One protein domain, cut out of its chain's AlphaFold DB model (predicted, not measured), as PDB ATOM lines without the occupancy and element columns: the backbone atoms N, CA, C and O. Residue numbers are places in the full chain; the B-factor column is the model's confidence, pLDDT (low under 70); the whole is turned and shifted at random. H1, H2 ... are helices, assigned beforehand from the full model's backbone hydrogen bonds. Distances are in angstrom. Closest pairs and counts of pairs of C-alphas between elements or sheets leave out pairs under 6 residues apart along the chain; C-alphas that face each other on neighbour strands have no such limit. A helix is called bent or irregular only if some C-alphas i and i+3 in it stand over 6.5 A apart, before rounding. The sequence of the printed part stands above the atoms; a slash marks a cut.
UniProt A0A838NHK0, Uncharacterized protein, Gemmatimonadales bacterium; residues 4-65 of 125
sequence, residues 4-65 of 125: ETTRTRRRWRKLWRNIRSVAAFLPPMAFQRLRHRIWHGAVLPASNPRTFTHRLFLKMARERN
ATOM      1  N   GLU A   4     138.534 253.672 324.167       53.44
ATOM      2  CA  GLU A   4     137.632 253.909 325.306       53.44
ATOM      3  C   GLU A   4     136.576 254.996 325.040       53.44
ATOM      4  O   GLU A   4     135.451 254.940 325.556       53.44
ATOM      5  N   THR A   5     136.899 255.971 324.184       55.16
ATOM      6  CA  THR A   5     136.006 257.101 323.875       55.16
ATOM      7  C   THR A   5     134.806 256.692 323.014       55.16
ATOM      8  O   THR A   5     133.746 257.320 323.066       55.16
ATOM      9  N   THR A   6     134.920 255.610 322.241       53.66
ATOM     10  CA  THR A   6     133.840 255.099 321.382       53.66
ATOM     11  C   THR A   6     132.849 254.229 322.165       53.66
ATOM     12  O   THR A   6     131.633 254.335 321.951       53.66
ATOM     13  N   ARG A   7     133.327 253.430 323.133       53.78
ATOM     14  CA  ARG A   7     132.488 252.569 323.995       53.78
ATOM     15  C   ARG A   7     131.599 253.381 324.937       53.78
ATOM     16  O   ARG A   7     130.415 253.072 325.102       53.78
ATOM     17  N   THR A   8     132.141 254.453 325.505       58.88
ATOM     18  CA  THR A   8     131.396 255.401 326.345       58.88
ATOM     19  C   THR A   8     130.311 256.116 325.536       58.88
ATOM     20  O   THR A   8     129.141 256.062 325.919       58.88
ATOM     21  N   ARG A   9     130.629 256.678 324.362       60.69
ATOM     22  CA  ARG A   9     129.644 257.366 323.497       60.69
ATOM     23  C   ARG A   9     128.432 256.500 323.125       60.69
ATOM     24  O   ARG A   9     127.309 257.005 323.109       60.69
ATOM     25  N   ARG A  10     128.608 255.192 322.876       61.09
ATOM     26  CA  ARG A  10     127.480 254.270 322.613       61.09
ATOM     27  C   ARG A  10     126.519 254.147 323.804       61.09
ATOM     28  O   ARG A  10     125.306 254.165 323.595       61.09
ATOM     29  N   ARG A  11     127.036 254.057 325.036       62.53
ATOM     30  CA  ARG A  11     126.216 254.008 326.262       62.53
ATOM     31  C   ARG A  11     125.439 255.311 326.472       62.53
ATOM     32  O   ARG A  11     124.233 255.265 326.699       62.53
ATOM     33  N   TRP A  12     126.090 256.458 326.279       65.94
ATOM     34  CA  TRP A  12     125.454 257.775 326.402       65.94
ATOM     35  C   TRP A  12     124.347 258.017 325.366       65.94
ATOM     36  O   TRP A  12     123.333 258.625 325.694       65.94
ATOM     37  N   ARG A  13     124.473 257.491 324.138       66.06
ATOM     38  CA  ARG A  13     123.404 257.572 323.120       66.06
ATOM     39  C   ARG A  13     122.163 256.762 323.503       66.06
ATOM     40  O   ARG A  13     121.050 257.226 323.258       66.06
ATOM     41  N   LYS A  14     122.336 255.575 324.102       65.50
ATOM     42  CA  LYS A  14     121.214 254.778 324.632       65.50
ATOM     43  C   LYS A  14     120.546 255.490 325.802       65.50
ATOM     44  O   LYS A  14     119.332 255.638 325.791       65.50
ATOM     45  N   LEU A  15     121.342 255.982 326.748       69.56
ATOM     46  CA  LEU A  15     120.834 256.720 327.896       69.56
ATOM     47  C   LEU A  15     120.055 257.966 327.441       69.56
ATOM     48  O   LEU A  15     118.894 258.109 327.797       69.56
ATOM     49  N   TRP A  16     120.611 258.787 326.543       70.31
ATOM     50  CA  TRP A  16     119.941 259.964 325.971       70.31
ATOM     51  C   TRP A  16     118.544 259.676 325.404       70.31
ATOM     52  O   TRP A  16     117.650 260.499 325.571       70.31
ATOM     53  N   ARG A  17     118.313 258.515 324.768       68.62
ATOM     54  CA  ARG A  17     116.975 258.153 324.253       68.62
ATOM     55  C   ARG A  17     115.909 258.128 325.350       68.62
ATOM     56  O   ARG A  17     114.767 258.471 325.050       68.62
ATOM     57  N   ASN A  18     116.294 257.775 326.573       71.38
ATOM     58  CA  ASN A  18     115.398 257.648 327.720       71.38
ATOM     59  C   ASN A  18     115.233 258.977 328.468       71.38
ATOM     60  O   ASN A  18     114.148 259.268 328.951       71.38
ATOM     61  N   ILE A  19     116.278 259.812 328.516       75.88
ATOM     62  CA  ILE A  19     116.222 261.108 329.218       75.88
ATOM     63  C   ILE A  19     115.787 262.267 328.310       75.88
ATOM     64  O   ILE A  19     115.565 263.369 328.802       75.88
ATOM     65  N   ARG A  20     115.667 262.071 326.986       73.38
ATOM     66  CA  ARG A  20     115.372 263.173 326.045       73.38
ATOM     67  C   ARG A  20     114.074 263.913 326.362       73.38
ATOM     68  O   ARG A  20     114.002 265.100 326.082       73.38
ATOM     69  N   SER A  21     113.061 263.218 326.884       69.94
ATOM     70  CA  SER A  21     111.761 263.802 327.236       69.94
ATOM     71  C   SER A  21     111.899 264.736 328.432       69.94
ATOM     72  O   SER A  21     111.427 265.862 328.383       69.94
ATOM     73  N   VAL A  22     112.641 264.315 329.456       75.19
ATOM     74  CA  VAL A  22     112.957 265.143 330.628       75.19
ATOM     75  C   VAL A  22     113.876 266.307 330.241       75.19
ATOM     76  O   VAL A  22     113.678 267.443 330.657       75.19
ATOM     77  N   ALA A  23     114.856 266.066 329.372       74.00
ATOM     78  CA  ALA A  23     115.730 267.119 328.874       74.00
ATOM     79  C   ALA A  23     114.989 268.133 327.979       74.00
ATOM     80  O   ALA A  23     115.468 269.253 327.834       74.00
ATOM     81  N   ALA A  24     113.833 267.784 327.401       75.81
ATOM     82  CA  ALA A  24     113.047 268.698 326.570       75.81
ATOM     83  C   ALA A  24     112.462 269.885 327.357       75.81
ATOM     84  O   ALA A  24     112.127 270.894 326.745       75.81
ATOM     85  N   PHE A  25     112.395 269.797 328.692       83.44
ATOM     86  CA  PHE A  25     112.010 270.913 329.565       83.44
ATOM     87  C   PHE A  25     113.120 271.965 329.728       83.44
ATOM     88  O   PHE A  25     112.866 273.065 330.216       83.44
ATOM     89  N   LEU A  26     114.356 271.658 329.318       84.88
ATOM     90  CA  LEU A  26     115.446 272.629 329.342       84.88
ATOM     91  C   LEU A  26     115.216 273.735 328.301       84.88
ATOM     92  O   LEU A  26     114.705 273.464 327.209       84.88
ATOM     93  N   PRO A  27     115.710 274.962 328.558       88.12
ATOM     94  CA  PRO A  27     115.765 275.997 327.536       88.12
ATOM     95  C   PRO A  27     116.434 275.466 326.252       88.12
ATOM     96  O   PRO A  27     117.445 274.757 326.346       88.12
ATOM     97  N   PRO A  28     115.952 275.826 325.046       86.06
ATOM     98  CA  PRO A  28     116.404 275.220 323.789       86.06
ATOM     99  C   PRO A  28     117.921 275.231 323.602       86.06
ATOM    100  O   PRO A  28     118.512 274.252 323.152       86.06
ATOM    101  N   MET A  29     118.577 276.324 323.994       88.88
ATOM    102  CA  MET A  29     120.029 276.442 323.901       88.88
ATOM    103  C   MET A  29     120.745 275.462 324.839       88.88
ATOM    104  O   MET A  29     121.708 274.815 324.431       88.88
ATOM    105  N   ALA A  30     120.267 275.305 326.076       88.62
ATOM    106  CA  ALA A  30     120.824 274.350 327.032       88.62
ATOM    107  C   ALA A  30     120.642 272.907 326.539       88.62
ATOM    108  O   ALA A  30     121.602 272.132 326.534       88.62
ATOM    109  N   PHE A  31     119.454 272.582 326.016       88.81
ATOM    110  CA  PHE A  31     119.175 271.285 325.402       88.81
ATOM    111  C   PHE A  31     120.123 270.984 324.231       88.81
ATOM    112  O   PHE A  31     120.739 269.916 324.181       88.81
ATOM    113  N   GLN A  32     120.306 271.932 323.303       89.44
ATOM    114  CA  GLN A  32     121.195 271.737 322.156       89.44
ATOM    115  C   GLN A  32     122.675 271.657 322.554       89.44
ATOM    116  O   GLN A  32     123.403 270.852 321.974       89.44
ATOM    117  N   ARG A  33     123.127 272.412 323.567       90.12
ATOM    118  CA  ARG A  33     124.498 272.301 324.109       90.12
ATOM    119  C   ARG A  33     124.753 270.919 324.710       90.12
ATOM    120  O   ARG A  33     125.779 270.311 324.398       90.12
ATOM    121  N   LEU A  34     123.821 270.410 325.519       88.44
ATOM    122  CA  LEU A  34     123.909 269.074 326.114       88.44
ATOM    123  C   LEU A  34     123.939 267.992 325.030       88.44
ATOM    124  O   LEU A  34     124.822 267.132 325.025       88.44
ATOM    125  N   ARG A  35     123.025 268.082 324.059       86.88
ATOM    126  CA  ARG A  35     122.968 267.151 322.932       86.88
ATOM    127  C   ARG A  35     124.254 267.193 322.104       86.88
ATOM    128  O   ARG A  35     124.825 266.146 321.823       86.88
ATOM    129  N   HIS A  36     124.769 268.371 321.765       89.88
ATOM    130  CA  HIS A  36     126.029 268.486 321.026       89.88
ATOM    131  C   HIS A  36     127.202 267.859 321.795       89.88
ATOM    132  O   HIS A  36     127.988 267.108 321.217       89.88
ATOM    133  N   ARG A  37     127.277 268.079 323.115       88.56
ATOM    134  CA  ARG A  37     128.318 267.494 323.972       88.56
ATOM    135  C   ARG A  37     128.250 265.968 324.014       88.56
ATOM    136  O   ARG A  37     129.286 265.328 323.888       88.56
ATOM    137  N   ILE A  38     127.060 265.380 324.119       85.56
ATOM    138  CA  ILE A  38     126.890 263.916 324.137       85.56
ATOM    139  C   ILE A  38     127.292 263.277 322.798       85.56
ATOM    140  O   ILE A  38     127.904 262.209 322.775       85.56
ATOM    141  N   TRP A  39     126.954 263.915 321.675       82.38
ATOM    142  CA  TRP A  39     127.131 263.323 320.346       82.38
ATOM    143  C   TRP A  39     128.513 263.598 319.749       82.38
ATOM    144  O   TRP A  39     129.139 262.692 319.194       82.38
ATOM    145  N   HIS A  40     129.018 264.823 319.903       84.19
ATOM    146  CA  HIS A  40     130.279 265.269 319.311       84.19
ATOM    147  C   HIS A  40     131.425 265.343 320.328       84.19
ATOM    148  O   HIS A  40     132.585 265.293 319.926       84.19
ATOM    149  N   GLY A  41     131.138 265.351 321.634       83.69
ATOM    150  CA  GLY A  41     132.156 265.453 322.690       83.69
ATOM    151  C   GLY A  41     132.710 266.864 322.887       83.69
ATOM    152  O   GLY A  41     133.673 267.034 323.621       83.69
ATOM    153  N   ALA A  42     132.114 267.869 322.240       85.00
ATOM    154  CA  ALA A  42     132.549 269.261 322.290       85.00
ATOM    155  C   ALA A  42     131.409 270.180 322.744       85.00
ATOM    156  O   ALA A  42     130.226 269.863 322.588       85.00
ATOM    157  N   VAL A  43     131.755 271.339 323.300       86.00
ATOM    158  CA  VAL A  43     130.770 272.348 323.705       86.00
ATOM    159  C   VAL A  43     130.308 273.127 322.475       86.00
ATOM    160  O   VAL A  43     131.124 273.587 321.684       86.00
ATOM    161  N   LEU A  44     128.991 273.287 322.325       88.44
ATOM    162  CA  LEU A  44     128.414 274.135 321.282       88.44
ATOM    163  C   LEU A  44     128.681 275.623 321.620       88.44
ATOM    164  O   LEU A  44     128.299 276.052 322.719       88.44
ATOM    165  N   PRO A  45     129.329 276.402 320.728       87.12
ATOM    166  CA  PRO A  45     129.583 277.830 320.936       87.12
ATOM    167  C   PRO A  45     128.282 278.638 320.898       87.12
ATOM    168  O   PRO A  45     127.375 278.301 320.146       87.12
ATOM    169  N   ALA A  46     128.194 279.721 321.679       80.81
ATOM    170  CA  ALA A  46     126.959 280.498 321.817       80.81
ATOM    171  C   ALA A  46     126.644 281.387 320.599       80.81
ATOM    172  O   ALA A  46     125.485 281.500 320.212       80.81
ATOM    173  N   SER A  47     127.642 282.024 319.984       78.06
ATOM    174  CA  SER A  47     127.417 283.033 318.931       78.06
ATOM    175  C   SER A  47     128.357 282.935 317.726       78.06
ATOM    176  O   SER A  47     128.133 283.637 316.750       78.06
ATOM    177  N   ASN A  48     129.343 282.029 317.728       86.94
ATOM    178  CA  ASN A  48     130.319 281.920 316.638       86.94
ATOM    179  C   ASN A  48     130.529 280.459 316.178       86.94
ATOM    180  O   ASN A  48     131.421 279.762 316.677       86.94
ATOM    181  N   PRO A  49     129.676 279.940 315.276       88.19
ATOM    182  CA  PRO A  49     129.754 278.555 314.835       88.19
ATOM    183  C   PRO A  49     130.911 278.328 313.857       88.19
ATOM    184  O   PRO A  49     130.875 278.767 312.711       88.19
ATOM    185  N   ARG A  50     131.903 277.549 314.296       88.81
ATOM    186  CA  ARG A  50     133.082 277.184 313.485       88.81
ATOM    187  C   ARG A  50     132.865 276.036 312.492       88.81
ATOM    188  O   ARG A  50     133.700 275.810 311.630       88.81
ATOM    189  N   THR A  51     131.777 275.281 312.630       88.38
ATOM    190  CA  THR A  51     131.487 274.105 311.796       88.38
ATOM    191  C   THR A  51     130.039 274.132 311.329       88.38
ATOM    192  O   THR A  51     129.183 274.762 311.959       88.38
ATOM    193  N   PHE A  52     129.746 273.406 310.249       88.19
ATOM    194  CA  PHE A  52     128.372 273.203 309.791       88.19
ATOM    195  C   PHE A  52     127.489 272.616 310.904       88.19
ATOM    196  O   PHE A  52     126.392 273.110 311.149       88.19
ATOM    197  N   THR A  53     128.005 271.643 311.661       88.69
ATOM    198  CA  THR A  53     127.311 271.064 312.819       88.69
ATOM    199  C   THR A  53     126.964 272.121 313.866       88.69
ATOM    200  O   THR A  53     125.827 272.162 314.331       88.69
ATOM    201  N   HIS A  54     127.887 273.027 314.208       91.50
ATOM    202  CA  HIS A  54     127.579 274.119 315.133       91.50
ATOM    203  C   HIS A  54     126.455 275.014 314.602       91.50
ATOM    204  O   HIS A  54     125.539 275.346 315.352       91.50
ATOM    205  N   ARG A  55     126.486 275.364 313.307       90.19
ATOM    206  CA  ARG A  55     125.414 276.152 312.675       90.19
ATOM    207  C   ARG A  55     124.075 275.432 312.766       90.19
ATOM    208  O   ARG A  55     123.092 276.043 313.167       90.19
ATOM    209  N   LEU A  56     124.049 274.136 312.463       89.62
ATOM    210  CA  LEU A  56     122.836 273.327 312.504       89.62
ATOM    211  C   LEU A  56     122.242 273.273 313.918       89.62
ATOM    212  O   LEU A  56     121.051 273.513 314.093       89.62
ATOM    213  N   PHE A  57     123.058 273.013 314.943       89.50
ATOM    214  CA  PHE A  57     122.593 272.975 316.335       89.50
ATOM    215  C   PHE A  57     122.119 274.334 316.853       89.50
ATOM    216  O   PHE A  57     121.112 274.389 317.558       89.50
ATOM    217  N   LEU A  58     122.786 275.426 316.473       91.31
ATOM    218  CA  LEU A  58     122.324 276.776 316.800       91.31
ATOM    219  C   LEU A  58     121.021 277.131 316.080       91.31
ATOM    220  O   LEU A  58     120.128 277.696 316.710       91.31
ATOM    221  N   LYS A  59     120.878 276.748 314.805       89.12
ATOM    222  CA  LYS A  59     119.632 276.906 314.046       89.12
ATOM    223  C   LYS A  59     118.488 276.164 314.737       89.12
ATOM    224  O   LYS A  59     117.474 276.773 315.039       89.12
ATOM    225  N   MET A  60     118.697 274.902 315.120       88.38
ATOM    226  CA  MET A  60     117.710 274.112 315.874       88.38
ATOM    227  C   MET A  60     117.368 274.691 317.259       88.38
ATOM    228  O   MET A  60     116.297 274.400 317.781       88.38
ATOM    229  N   ALA A  61     118.265 275.454 317.895       88.69
ATOM    230  CA  ALA A  61     117.989 276.090 319.187       88.69
ATOM    231  C   ALA A  61     117.160 277.375 319.056       88.69
ATOM    232  O   ALA A  61     116.382 277.693 319.954       88.69
ATOM    233  N   ARG A  62     117.389 278.147 317.989       88.69
ATOM    234  CA  ARG A  62     116.868 279.514 317.839       88.69
ATOM    235  C   ARG A  62     115.671 279.596 316.915       88.69
ATOM    236  O   ARG A  62     114.761 280.377 317.166       88.69
ATOM    237  N   GLU A  63     115.686 278.819 315.843       85.81
ATOM    238  CA  GLU A  63     114.679 278.926 314.809       85.81
ATOM    239  C   GLU A  63     113.492 278.027 315.132       85.81
ATOM    240  O   GLU A  63     113.597 276.803 315.161       85.81
ATOM    241  N   ARG A  64     112.350 278.668 315.391       81.69
ATOM    242  CA  ARG A  64     111.062 278.013 315.654       81.69
ATOM    243  C   ARG A  64     110.058 278.248 314.530       81.69
ATOM    244  O   ARG A  64     108.858 278.209 314.762       81.69
ATOM    245  N   ASN A  65     110.548 278.540 313.326       84.62
ATOM    246  CA  ASN A  65     109.690 278.832 312.190       84.62
ATOM    247  C   ASN A  65     108.836 277.589 311.851       84.62
ATOM    248  O   ASN A  65     109.416 276.555 311.504       84.62
TER     249      ASN A  65
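Overview. This is residues 4 to 65 of the 125 residues of an uncharacterized protein of Gemmatimonadales bacterium (UniProt A0A838NHK0). Three helices fold back and forth in a zigzag, H2 in the middle, with H1 along one side of it and H3 along another, while H1 and H3 stay apart. H1 is the longest and has a kink near residue 17, beyond which its last part turns over toward H2; a long loop, residues 41 to 51, joins H2 to H3. The printed part has 62 residues, with the named helices H1, H2 and H3 in that order along the chain and no named strand; the class is all helix. The whole is compact, with a radius of gyration of the C-alphas of 12.2 A, and the C-alphas span 33 by 26 by 15 A along their three main axes.

Arrangement. H1, residues 4 to 23, has a kink of 54 degrees near residue 17. It is irregular, and the C-alphas of Asn 18 and Ser 21 are 7.2 A apart. H1 touches H2, residues 28 to 40, and their closest C-alphas are those of Ala 23 and Phe 31, 6.4 A apart. The two form a helical hairpin, running opposite ways at a shallow tilt of 23 degrees, with a tight link of 4 residues between them. H2 also touches H3, residues 52 to 62, with 11 pairs of C-alphas within 8 A. The closest C-alphas of H2 and H3 are those of Pro 28 and Ala 61, 4.9 A apart. These two form a second helical hairpin, running opposite ways at a shallow tilt of 26 degrees. H1 and H3 are apart. In H2 and H3 every O i to N i+4 pair is within hydrogen-bond range, and in H1 12 of 16 are.

Along the chain. H1 runs from Glu 4, with its C-alpha at (137.632, 253.909, 325.306), to Ala 23, and its first and last C-alphas are 25.8 A apart. H2 begins at Pro 28, with its C-alpha at (116.404, 275.220, 323.789), and ends at His 40, 17.7 A from first to last C-alpha. H3 runs from Phe 52 to Arg 62, where the C-alpha is at (116.868, 279.514, 317.839), and measures 15.4 A from first to last C-alpha.

Size, cuts and confidence. The two C-alphas farthest apart are those of Glu 4 and Asn 65, the first and last printed residues, at 39.7 A. The printed part has no cut. The link from H2 to H3, 11 residues, is long. The mean pLDDT of the printed part is 79.9, and the model's confidence is under 70 at residues 4 to 15, residue 17 and residue 21. The mean pLDDT is 65 for H1, 88 for H2 and 89 for H3.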